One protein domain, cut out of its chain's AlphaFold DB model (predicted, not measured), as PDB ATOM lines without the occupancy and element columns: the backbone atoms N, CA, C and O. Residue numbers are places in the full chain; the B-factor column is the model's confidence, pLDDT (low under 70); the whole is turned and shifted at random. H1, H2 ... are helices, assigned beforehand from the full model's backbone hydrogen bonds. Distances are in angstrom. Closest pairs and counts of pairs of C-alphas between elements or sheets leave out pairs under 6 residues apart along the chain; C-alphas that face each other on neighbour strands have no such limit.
ATOM      1  N   ASP A  14     -29.836  48.657  42.870       81.12
ATOM      2  CA  ASP A  14     -30.114  50.100  42.834       81.12
ATOM      3  C   ASP A  14     -30.093  50.647  41.403       81.12
ATOM      4  O   ASP A  14     -30.853  51.545  41.068       81.12
ATOM      5  N   PHE A  15     -29.303  50.047  40.505       79.62
ATOM      6  CA  PHE A  15     -29.298  50.444  39.092       79.62
ATOM      7  C   PHE A  15     -30.665  50.254  38.403       79.62
ATOM      8  O   PHE A  15     -30.897  50.844  37.353       79.62
ATOM      9  N   LEU A  16     -31.547  49.400  38.941       79.69
ATOM     10  CA  LEU A  16     -32.907  49.196  38.424       79.69
ATOM     11  C   LEU A  16     -33.882  50.258  38.935       79.69
ATOM     12  O   LEU A  16     -34.900  50.495  38.280       79.69
ATOM     13  N   ASP A  17     -33.551  50.937  40.037       81.50
ATOM     14  CA  ASP A  17     -34.361  52.033  40.565       81.50
ATOM     15  C   ASP A  17     -34.411  53.198  39.556       81.50
ATOM     16  O   ASP A  17     -35.471  53.796  39.372       81.50
ATOM     17  N   ASP A  18     -33.329  53.434  38.799       80.94
ATOM     18  CA  ASP A  18     -33.271  54.419  37.700       80.94
ATOM     19  C   ASP A  18     -34.280  54.128  36.571       80.94
ATOM     20  O   ASP A  18     -34.675  55.026  35.825       80.94
ATOM     21  N   TYR A  19     -34.728  52.876  36.455       76.44
ATOM     22  CA  TYR A  19     -35.742  52.434  35.493       76.44
ATOM     23  C   TYR A  19     -37.139  52.312  36.123       76.44
ATOM     24  O   TYR A  19     -38.070  51.849  35.463       76.44
ATOM     25  N   GLY A  20     -37.304  52.708  37.391       81.69
ATOM     26  CA  GLY A  20     -38.558  52.587  38.137       81.69
ATOM     27  C   GLY A  20     -38.929  51.144  38.494       81.69
ATOM     28  O   GLY A  20     -40.101  50.856  38.744       81.69
ATOM     29  N   ILE A  21     -37.959  50.226  38.494       82.44
ATOM     30  CA  ILE A  21     -38.177  48.801  38.747       82.44
ATOM     31  C   ILE A  21     -37.617  48.459  40.119       82.44
ATOM     32  O   ILE A  21     -36.410  48.499  40.320       82.44
ATOM     33  N   ASP A  22     -38.491  48.030  41.031       84.31
ATOM     34  CA  ASP A  22     -38.066  47.478  42.316       84.31
ATOM     35  C   ASP A  22     -38.109  45.935  42.293       84.31
ATOM     36  O   ASP A  22     -39.157  45.324  42.559       84.31
ATOM     37  N   PRO A  23     -36.989  45.266  41.954       83.50
ATOM     38  CA  PRO A  23     -36.932  43.808  41.898       83.50
ATOM     39  C   PRO A  23     -37.109  43.168  43.278       83.50
ATOM     40  O   PRO A  23     -37.658  42.068  43.384       83.50
ATOM     41  N   LEU A  24     -36.649  43.840  44.337       84.50
ATOM     42  CA  LEU A  24     -36.635  43.299  45.690       84.50
ATOM     43  C   LEU A  24     -38.042  43.266  46.256       84.50
ATOM     44  O   LEU A  24     -38.444  42.237  46.791       84.50
ATOM     45  N   LYS A  25     -38.823  44.329  46.069       85.19
ATOM     46  CA  LYS A  25     -40.223  44.382  46.496       85.19
ATOM     47  C   LYS A  25     -41.058  43.274  45.856       85.19
ATOM     48  O   LYS A  25     -41.807  42.568  46.534       85.19
ATOM     49  N   ARG A  26     -40.897  43.070  44.547       81.12
ATOM     50  CA  ARG A  26     -41.649  42.058  43.794       81.12
ATOM     51  C   ARG A  26     -41.252  40.631  44.174       81.12
ATOM     52  O   ARG A  26     -42.113  39.774  44.383       81.12
ATOM     53  N   ALA A  27     -39.953  40.376  44.322       82.44
ATOM     54  CA  ALA A  27     -39.463  39.087  44.791       82.44
ATOM     55  C   ALA A  27     -39.835  38.825  46.260       82.44
ATOM     56  O   ALA A  27     -40.144  37.686  46.602       82.44
ATOM     57  N   SER A  28     -39.892  39.863  47.103       84.88
ATOM     58  CA  SER A  28     -40.283  39.745  48.515       84.88
ATOM     59  C   SER A  28     -41.695  39.190  48.672       84.88
ATOM     60  O   SER A  28     -41.918  38.276  49.463       84.88
ATOM     61  N   GLN A  29     -42.638  39.676  47.857       82.31
ATOM     62  CA  GLN A  29     -44.014  39.170  47.835       82.31
ATOM     63  C   GLN A  29     -44.093  37.698  47.413       82.31
ATOM     64  O   GLN A  29     -44.914  36.949  47.931       82.31
ATOM     65  N   THR A  30     -43.230  37.280  46.486       80.06
ATOM     66  CA  THR A  30     -43.228  35.912  45.946       80.06
ATOM     67  C   THR A  30     -42.562  34.922  46.902       80.06
ATOM     68  O   THR A  30     -43.015  33.791  47.044       80.06
ATOM     69  N   LEU A  31     -41.477  35.341  47.552       76.38
ATOM     70  CA  LEU A  31     -40.660  34.487  48.412       76.38
ATOM     71  C   LEU A  31     -41.089  34.532  49.886       76.38
ATOM     72  O   LEU A  31     -40.612  33.722  50.676       76.38
ATOM     73  N   GLY A  32     -41.966  35.468  50.269       79.81
ATOM     74  CA  GLY A  32     -42.390  35.664  51.659       79.81
ATOM     75  C   GLY A  32     -41.256  36.145  52.570       79.81
ATOM     76  O   GLY A  32     -41.289  35.918  53.776       79.81
ATOM     77  N   ILE A  33     -40.232  36.770  51.991       80.44
ATOM     78  CA  ILE A  33     -39.033  37.250  52.678       80.44
ATOM     79  C   ILE A  33     -38.915  38.737  52.396       80.44
ATOM     80  O   ILE A  33     -38.989  39.139  51.243       80.44
ATOM     81  N   ASP A  34     -38.687  39.546  53.423       83.31
ATOM     82  CA  ASP A  34     -38.412  40.971  53.256       83.31
ATOM     83  C   ASP A  34     -36.992  41.177  52.702       83.31
ATOM     84  O   ASP A  34     -36.007  41.222  53.441       83.31
ATOM     85  N   LEU A  35     -36.878  41.222  51.373       82.06
ATOM     86  CA  LEU A  35     -35.608  41.418  50.677       82.06
ATOM     87  C   LEU A  35     -35.217  42.893  50.583       82.06
ATOM     88  O   LEU A  35     -34.032  43.168  50.414       82.06
ATOM     89  N   GLU A  36     -36.150  43.839  50.721       82.56
ATOM     90  CA  GLU A  36     -35.832  45.275  50.750       82.56
ATOM     91  C   GLU A  36     -34.999  45.611  51.995       82.56
ATOM     92  O   GLU A  36     -33.929  46.221  51.887       82.56
ATOM     93  N   SER A  37     -35.403  45.122  53.175       80.12
ATOM     94  CA  SER A  37     -34.638  45.357  54.407       80.12
ATOM     95  C   SER A  37     -33.285  44.647  54.451       80.12
ATOM     96  O   SER A  37     -32.439  44.997  55.274       80.12
ATOM     97  N   VAL A  38     -33.046  43.671  53.569       77.88
ATOM     98  CA  VAL A  38     -31.774  42.942  53.484       77.88
ATOM     99  C   VAL A  38     -30.875  43.477  52.370       77.88
ATOM    100  O   VAL A  38     -29.671  43.610  52.581       77.88
ATOM    101  N   GLY A  39     -31.442  43.783  51.204       74.81
ATOM    102  CA  GLY A  39     -30.714  44.181  50.000       74.81
ATOM    103  C   GLY A  39     -30.457  45.682  49.868       74.81
ATOM    104  O   GLY A  39     -29.391  46.046  49.376       74.81
ATOM    105  N   LYS A  40     -31.385  46.536  50.334       75.31
ATOM    106  CA  LYS A  40     -31.259  48.009  50.283       75.31
ATOM    107  C   LYS A  40     -30.798  48.606  51.610       75.31
ATOM    108  O   LYS A  40     -29.945  49.488  51.638       75.31
ATOM    109  N   HIS A  41     -31.341  48.117  52.723       75.44
ATOM    110  CA  HIS A  41     -31.129  48.729  54.045       75.44
ATOM    111  C   HIS A  41     -30.362  47.841  55.032       75.44
ATOM    112  O   HIS A  41     -30.055  48.253  56.152       75.44
ATOM    113  N   GLY A  42     -30.064  46.605  54.633       70.81
ATOM    114  CA  GLY A  42     -29.482  45.606  55.513       70.81
ATOM    115  C   GLY A  42     -27.988  45.829  55.741       70.81
ATOM    116  O   GLY A  42     -27.270  46.240  54.832       70.81
ATOM    117  N   PRO A  43     -27.453  45.505  56.931       74.75
ATOM    118  CA  PRO A  43     -26.009  45.452  57.112       74.75
ATOM    119  C   PRO A  43     -25.414  44.359  56.213       74.75
ATOM    120  O   PRO A  43     -25.993  43.277  56.090       74.75
ATOM    121  N   LYS A  44     -24.207  44.589  55.677       73.00
ATOM    122  CA  LYS A  44     -23.495  43.648  54.785       73.00
ATOM    123  C   LYS A  44     -23.512  42.196  55.286       73.00
ATOM    124  O   LYS A  44     -23.747  41.278  54.519       73.00
ATOM    125  N   LYS A  45     -23.391  41.983  56.600       77.00
ATOM    126  CA  LYS A  45     -23.443  40.649  57.226       77.00
ATOM    127  C   LYS A  45     -24.749  39.879  56.974       77.00
ATOM    128  O   LYS A  45     -24.716  38.658  56.917       77.00
ATOM    129  N   ARG A  46     -25.898  40.563  56.864       71.31
ATOM    130  CA  ARG A  46     -27.192  39.932  56.531       71.31
ATOM    131  C   ARG A  46     -27.298  39.625  55.043       71.31
ATOM    132  O   ARG A  46     -27.919  38.630  54.686       71.31
ATOM    133  N   PHE A  47     -26.688  40.459  54.211       67.56
ATOM    134  CA  PHE A  47     -26.572  40.238  52.775       67.56
ATOM    135  C   PHE A  47     -25.660  39.041  52.461       67.56
ATOM    136  O   PHE A  47     -26.030  38.181  51.670       67.56
ATOM    137  N   ASP A  48     -24.526  38.934  53.159       70.06
ATOM    138  CA  ASP A  48     -23.530  37.863  53.007       70.06
ATOM    139  C   ASP A  48     -24.060  36.474  53.424       70.06
ATOM    140  O   ASP A  48     -23.442  35.450  53.123       70.06
ATOM    141  N   LEU A  49     -25.217  36.400  54.098       81.69
ATOM    142  CA  LEU A  49     -25.890  35.125  54.338       81.69
ATOM    143  C   LEU A  49     -26.291  34.508  52.996       81.69
ATOM    144  O   LEU A  49     -27.103  35.063  52.259       81.69
ATOM    145  N   MET A  50     -25.770  33.312  52.710       77.81
ATOM    146  CA  MET A  50     -25.879  32.675  51.391       77.81
ATOM    147  C   MET A  50     -27.319  32.545  50.871       77.81
ATOM    148  O   MET A  50     -27.551  32.641  49.669       77.81
ATOM    149  N   HIS A  51     -28.292  32.338  51.757       80.12
ATOM    150  CA  HIS A  51     -29.709  32.319  51.392       80.12
ATOM    151  C   HIS A  51     -30.199  33.686  50.881       80.12
ATOM    152  O   HIS A  51     -30.843  33.759  49.840       80.12
ATOM    153  N   ASN A  52     -29.847  34.772  51.568       81.12
ATOM    154  CA  ASN A  52     -30.279  36.122  51.212       81.12
ATOM    155  C   ASN A  52     -29.599  36.607  49.933       81.12
ATOM    156  O   ASN A  52     -30.266  37.114  49.034       81.12
ATOM    157  N   ALA A  53     -28.295  36.361  49.815       79.69
ATOM    158  CA  ALA A  53     -27.535  36.617  48.601       79.69
ATOM    159  C   ALA A  53     -28.156  35.928  47.371       79.69
ATOM    160  O   ALA A  53     -28.326  36.556  46.327       79.69
ATOM    161  N   LYS A  54     -28.549  34.650  47.494       83.06
ATOM    162  CA  LYS A  54     -29.227  33.907  46.417       83.06
ATOM    163  C   LYS A  54     -30.571  34.531  46.045       83.06
ATOM    164  O   LYS A  54     -30.839  34.695  44.858       83.06
ATOM    165  N   SER A  55     -31.389  34.894  47.031       83.25
ATOM    166  CA  SER A  55     -32.696  35.512  46.790       83.25
ATOM    167  C   SER A  55     -32.583  36.877  46.107       83.25
ATOM    168  O   SER A  55     -33.368  37.176  45.212       83.25
ATOM    169  N   ILE A  56     -31.571  37.675  46.459       83.06
ATOM    170  CA  ILE A  56     -31.315  38.982  45.836       83.06
ATOM    171  C   ILE A  56     -30.811  38.825  44.396       83.06
ATOM    172  O   ILE A  56     -31.351  39.457  43.488       83.06
ATOM    173  N   ILE A  57     -29.841  37.932  44.156       83.44
ATOM    174  CA  ILE A  57     -29.370  37.619  42.795       83.44
ATOM    175  C   ILE A  57     -30.531  37.130  41.924       83.44
ATOM    176  O   ILE A  57     -30.649  37.520  40.760       83.44
ATOM    177  N   TYR A  58     -31.394  36.275  42.476       84.56
ATOM    178  CA  TYR A  58     -32.580  35.786  41.784       84.56
ATOM    179  C   TYR A  58     -33.528  36.934  41.419       84.56
ATOM    180  O   TYR A  58     -33.887  37.066  40.249       84.56
ATOM    181  N   ALA A  59     -33.871  37.795  42.382       84.38
ATOM    182  CA  ALA A  59     -34.745  38.949  42.172       84.38
ATOM    183  C   ALA A  59     -34.238  39.860  41.043       84.38
ATOM    184  O   ALA A  59     -34.981  40.194  40.118       84.38
ATOM    185  N   GLN A  60     -32.947  40.197  41.073       84.75
ATOM    186  CA  GLN A  60     -32.301  40.998  40.037       84.75
ATOM    187  C   GLN A  60     -32.330  40.298  38.671       84.75
ATOM    188  O   GLN A  60     -32.647  40.916  37.656       84.75
ATOM    189  N   SER A  61     -32.014  39.002  38.633       83.50
ATOM    190  CA  SER A  61     -31.972  38.222  37.392       83.50
ATOM    191  C   SER A  61     -33.343  38.142  36.723       83.50
ATOM    192  O   SER A  61     -33.441  38.289  35.504       83.50
ATOM    193  N   VAL A  62     -34.404  37.955  37.512       84.88
ATOM    194  CA  VAL A  62     -35.785  37.944  37.017       84.88
ATOM    195  C   VAL A  62     -36.164  39.308  36.449       84.88
ATOM    196  O   VAL A  62     -36.649  39.366  35.322       84.88
ATOM    197  N   ALA A  63     -35.880  40.399  37.163       83.75
ATOM    198  CA  ALA A  63     -36.205  41.742  36.685       83.75
ATOM    199  C   ALA A  63     -35.480  42.095  35.378       83.75
ATOM    200  O   ALA A  63     -36.109  42.563  34.432       83.75
ATOM    201  N   ILE A  64     -34.183  41.783  35.266       82.69
ATOM    202  CA  ILE A  64     -33.434  41.966  34.013       82.69
ATOM    203  C   ILE A  64     -34.045  41.117  32.886       82.69
ATOM    204  O   ILE A  64     -34.193  41.592  31.760       82.69
ATOM    205  N   ALA A  65     -34.409  39.861  33.162       81.25
ATOM    206  CA  ALA A  65     -35.017  38.987  32.162       81.25
ATOM    207  C   ALA A  65     -36.365  39.530  31.659       81.25
ATOM    208  O   ALA A  65     -36.635  39.476  30.457       81.25
ATOM    209  N   GLU A  66     -37.191  40.074  32.555       82.50
ATOM    210  CA  GLU A  66     -38.454  40.723  32.203       82.50
ATOM    211  C   GLU A  66     -38.230  41.981  31.361       82.50
ATOM    212  O   GLU A  66     -38.815  42.082  30.284       82.50
ATOM    213  N   MET A  67     -37.305  42.865  31.748       79.44
ATOM    214  CA  MET A  67     -36.954  44.047  30.948       79.44
ATOM    215  C   MET A  67     -36.507  43.674  29.534       79.44
ATOM    216  O   MET A  67     -36.945  44.271  28.549       79.44
ATOM    217  N   LEU A  68     -35.639  42.667  29.410       80.38
ATOM    218  CA  LEU A  68     -35.171  42.190  28.111       80.38
ATOM    219  C   LEU A  68     -36.325  41.613  27.280       80.38
ATOM    220  O   LEU A  68     -36.337  41.772  26.057       80.38
ATOM    221  N   LYS A  69     -37.286  40.935  27.919       78.62
ATOM    222  CA  LYS A  69     -38.476  40.385  27.259       78.62
ATOM    223  C   LYS A  69     -39.398  41.499  26.762       78.62
ATOM    224  O   LYS A  69     -39.787  41.468  25.595       78.62
ATOM    225  N   GLU A  70     -39.720  42.473  27.609       80.00
ATOM    226  CA  GLU A  70     -40.610  43.599  27.289       80.00
ATOM    227  C   GLU A  70     -40.050  44.468  26.160       80.00
ATOM    228  O   GLU A  70     -40.764  44.805  25.218       80.00
ATOM    229  N   ASN A  71     -38.740  44.719  26.173       75.31
ATOM    230  CA  ASN A  71     -38.060  45.477  25.122       75.31
ATOM    231  C   ASN A  71     -37.799  44.659  23.841       75.31
ATOM    232  O   ASN A  71     -37.118  45.132  22.935       75.31
ATOM    233  N   LYS A  72     -38.302  43.416  23.749       75.19
ATOM    234  CA  LYS A  72     -38.073  42.468  22.636       75.19
ATOM    235  C   LYS A  72     -36.594  42.131  22.371       75.19
ATOM    236  O   LYS A  72     -36.288  41.401  21.427       75.19
ATOM    237  N   ILE A  73     -35.682  42.579  23.233       68.25
ATOM    238  CA  ILE A  73     -34.246  42.298  23.161       68.25
ATOM    239  C   ILE A  73     -33.997  40.804  23.391       68.25
ATOM    240  O   ILE A  73     -33.166  40.208  22.714       68.25
ATOM    241  N   LEU A  74     -34.752  40.158  24.288       59.34
ATOM    242  CA  LEU A  74     -34.582  38.735  24.594       59.34
ATOM    243  C   LEU A  74     -34.845  37.847  23.366       59.34
ATOM    244  O   LEU A  74     -34.105  36.897  23.114       59.34
ATOM    245  N   ALA A  75     -35.873  38.178  22.577       59.47
ATOM    246  CA  ALA A  75     -36.185  37.471  21.336       59.47
ATOM    247  C   ALA A  75     -35.086  37.686  20.285       59.47
ATOM    248  O   ALA A  75     -34.673  36.733  19.625       59.47
ATOM    249  N   PHE A  76     -34.565  38.913  20.184       58.91
ATOM    250  CA  PHE A  76     -33.469  39.257  19.282       58.91
ATOM    251  C   PHE A  76     -32.156  38.552  19.656       58.91
ATOM    252  O   PHE A  76     -31.528  37.942  18.796       58.91
ATOM    253  N   ILE A  77     -31.774  38.528  20.937       60.47
ATOM    254  CA  ILE A  77     -30.597  37.789  21.426       60.47
ATOM    255  C   ILE A  77     -30.784  36.280  21.230       60.47
ATOM    256  O   ILE A  77     -29.852  35.599  20.807       60.47
ATOM    257  N   SER A  78     -31.976  35.736  21.495       60.50
ATOM    258  CA  SER A  78     -32.249  34.308  21.281       60.50
ATOM    259  C   SER A  78     -32.205  33.921  19.800       60.50
ATOM    260  O   SER A  78     -31.797  32.802  19.483       60.50
ATOM    261  N   PHE A  79     -32.630  34.817  18.907       63.41
ATOM    262  CA  PHE A  79     -32.496  34.656  17.463       63.41
ATOM    263  C   PHE A  79     -31.024  34.724  17.049       63.41
ATOM    264  O   PHE A  79     -30.535  33.784  16.433       63.41
ATOM    265  N   LEU A  80     -30.291  35.756  17.480       57.78
ATOM    266  CA  LEU A  80     -28.861  35.898  17.211       57.78
ATOM    267  C   LEU A  80     -28.068  34.687  17.696       57.78
ATOM    268  O   LEU A  80     -27.301  34.151  16.918       57.78
ATOM    269  N   TYR A  81     -28.302  34.183  18.911       59.19
ATOM    270  CA  TYR A  81     -27.625  32.987  19.422       59.19
ATOM    271  C   TYR A  81     -27.909  31.735  18.579       59.19
ATOM    272  O   TYR A  81     -27.007  30.930  18.341       59.19
ATOM    273  N   LYS A  82     -29.150  31.567  18.096       60.69
ATOM    274  CA  LYS A  82     -29.488  30.499  17.140       60.69
ATOM    275  C   LYS A  82     -28.780  30.693  15.797       60.69
ATOM    276  O   LYS A  82     -28.311  29.713  15.236       60.69
ATOM    277  N   CYS A  83     -28.673  31.927  15.312       57.31
ATOM    278  CA  CYS A  83     -28.009  32.260  14.051       57.31
ATOM    279  C   CYS A  83     -26.475  32.192  14.132       57.31
ATOM    280  O   CYS A  83     -25.832  31.855  13.146       57.31
ATOM    281  N   THR A  84     -25.877  32.480  15.289       55.59
ATOM    282  CA  THR A  84     -24.422  32.439  15.510       55.59
ATOM    283  C   THR A  84     -23.917  31.058  15.899       55.59
ATOM    284  O   THR A  84     -22.710  30.827  15.856       55.59
ATOM    285  N   LYS A  85     -24.802  30.111  16.239       52.50
ATOM    286  CA  LYS A  85     -24.468  28.683  16.185       52.50
ATOM    287  C   LYS A  85     -24.375  28.243  14.722       52.50
ATOM    288  O   LYS A  85     -25.182  27.457  14.236       52.50
TER     289      LYS A  85
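AT A GLANCE: This is residues 14 to 85 of the 91 residues of an uncharacterized protein of Deltaproteobacteria bacterium (UniProt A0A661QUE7). One long helix, H5, makes most of the long axis; H6 turns off at a corner from its end at residue 70, as an L, and H2 crosses H5 on one side, with the short helix H3 next to H2, the short helix H4 close to the beginning of H5, and the short helix H1 near H5 but apart from H3 and H4. Residues 78 to 85 stick out. The printed part has 72 residues with six named helices, H1 to H6 in chain order, and no named strand: all helix. It is loose, with a radius of gyration of the C-alphas of 14.7 A, and elongated, spanning 44 by 25 by 20 A.

IN THESE COORDINATES: H1, residues 14 to 17, begins at C-alpha 14 (-30.114, 50.100, 42.834). H2 is residues 23 to 31, 12.0 A long; H3 is 36 to 39; H4 is 44 to 47. H5, residues 50 to 70, is 30.3 A long and begins at C-alpha 50 (-25.879, 32.675, 51.391). H6, residues 73 to 84, is 15.9 A long and ends at C-alpha 84 (-24.422, 32.439, 15.510).

HOW THE PARTS SIT: H1 is near H5. H2 touches H3, closest at the C-alphas of Leu 24 and Glu 36, 5.5 A. H2 touches residues 55 to 63 of H5, closest at the C-alphas of Pro 23 and Ala 59, 5.3 A, at a steep tilt of 66 degrees, opposite ways. H3 and H4 only just touch, only at the corner, with 3 pairs of C-alphas within 8 A; the closest are Val 38 and Phe 47, 5.9 A. H5 and H6 likewise only just touch, only at the corner, with 3 pairs, closest at the C-alphas of Leu 68 and Leu 74, 5.0 A; they are about perpendicular at 87 degrees. Every O i to N i+4 pair is within hydrogen-bond range in H2, H5 and H6; H1, H3 and H4 are too short for one.

THE WHOLE: The C-alphas of Pro 43 and Cys 83, the two farthest apart, are 45.1 A apart. The printed part has no cut, and the five links are tight. Confidence is under 70 at residue 47 and residues 73 to 85.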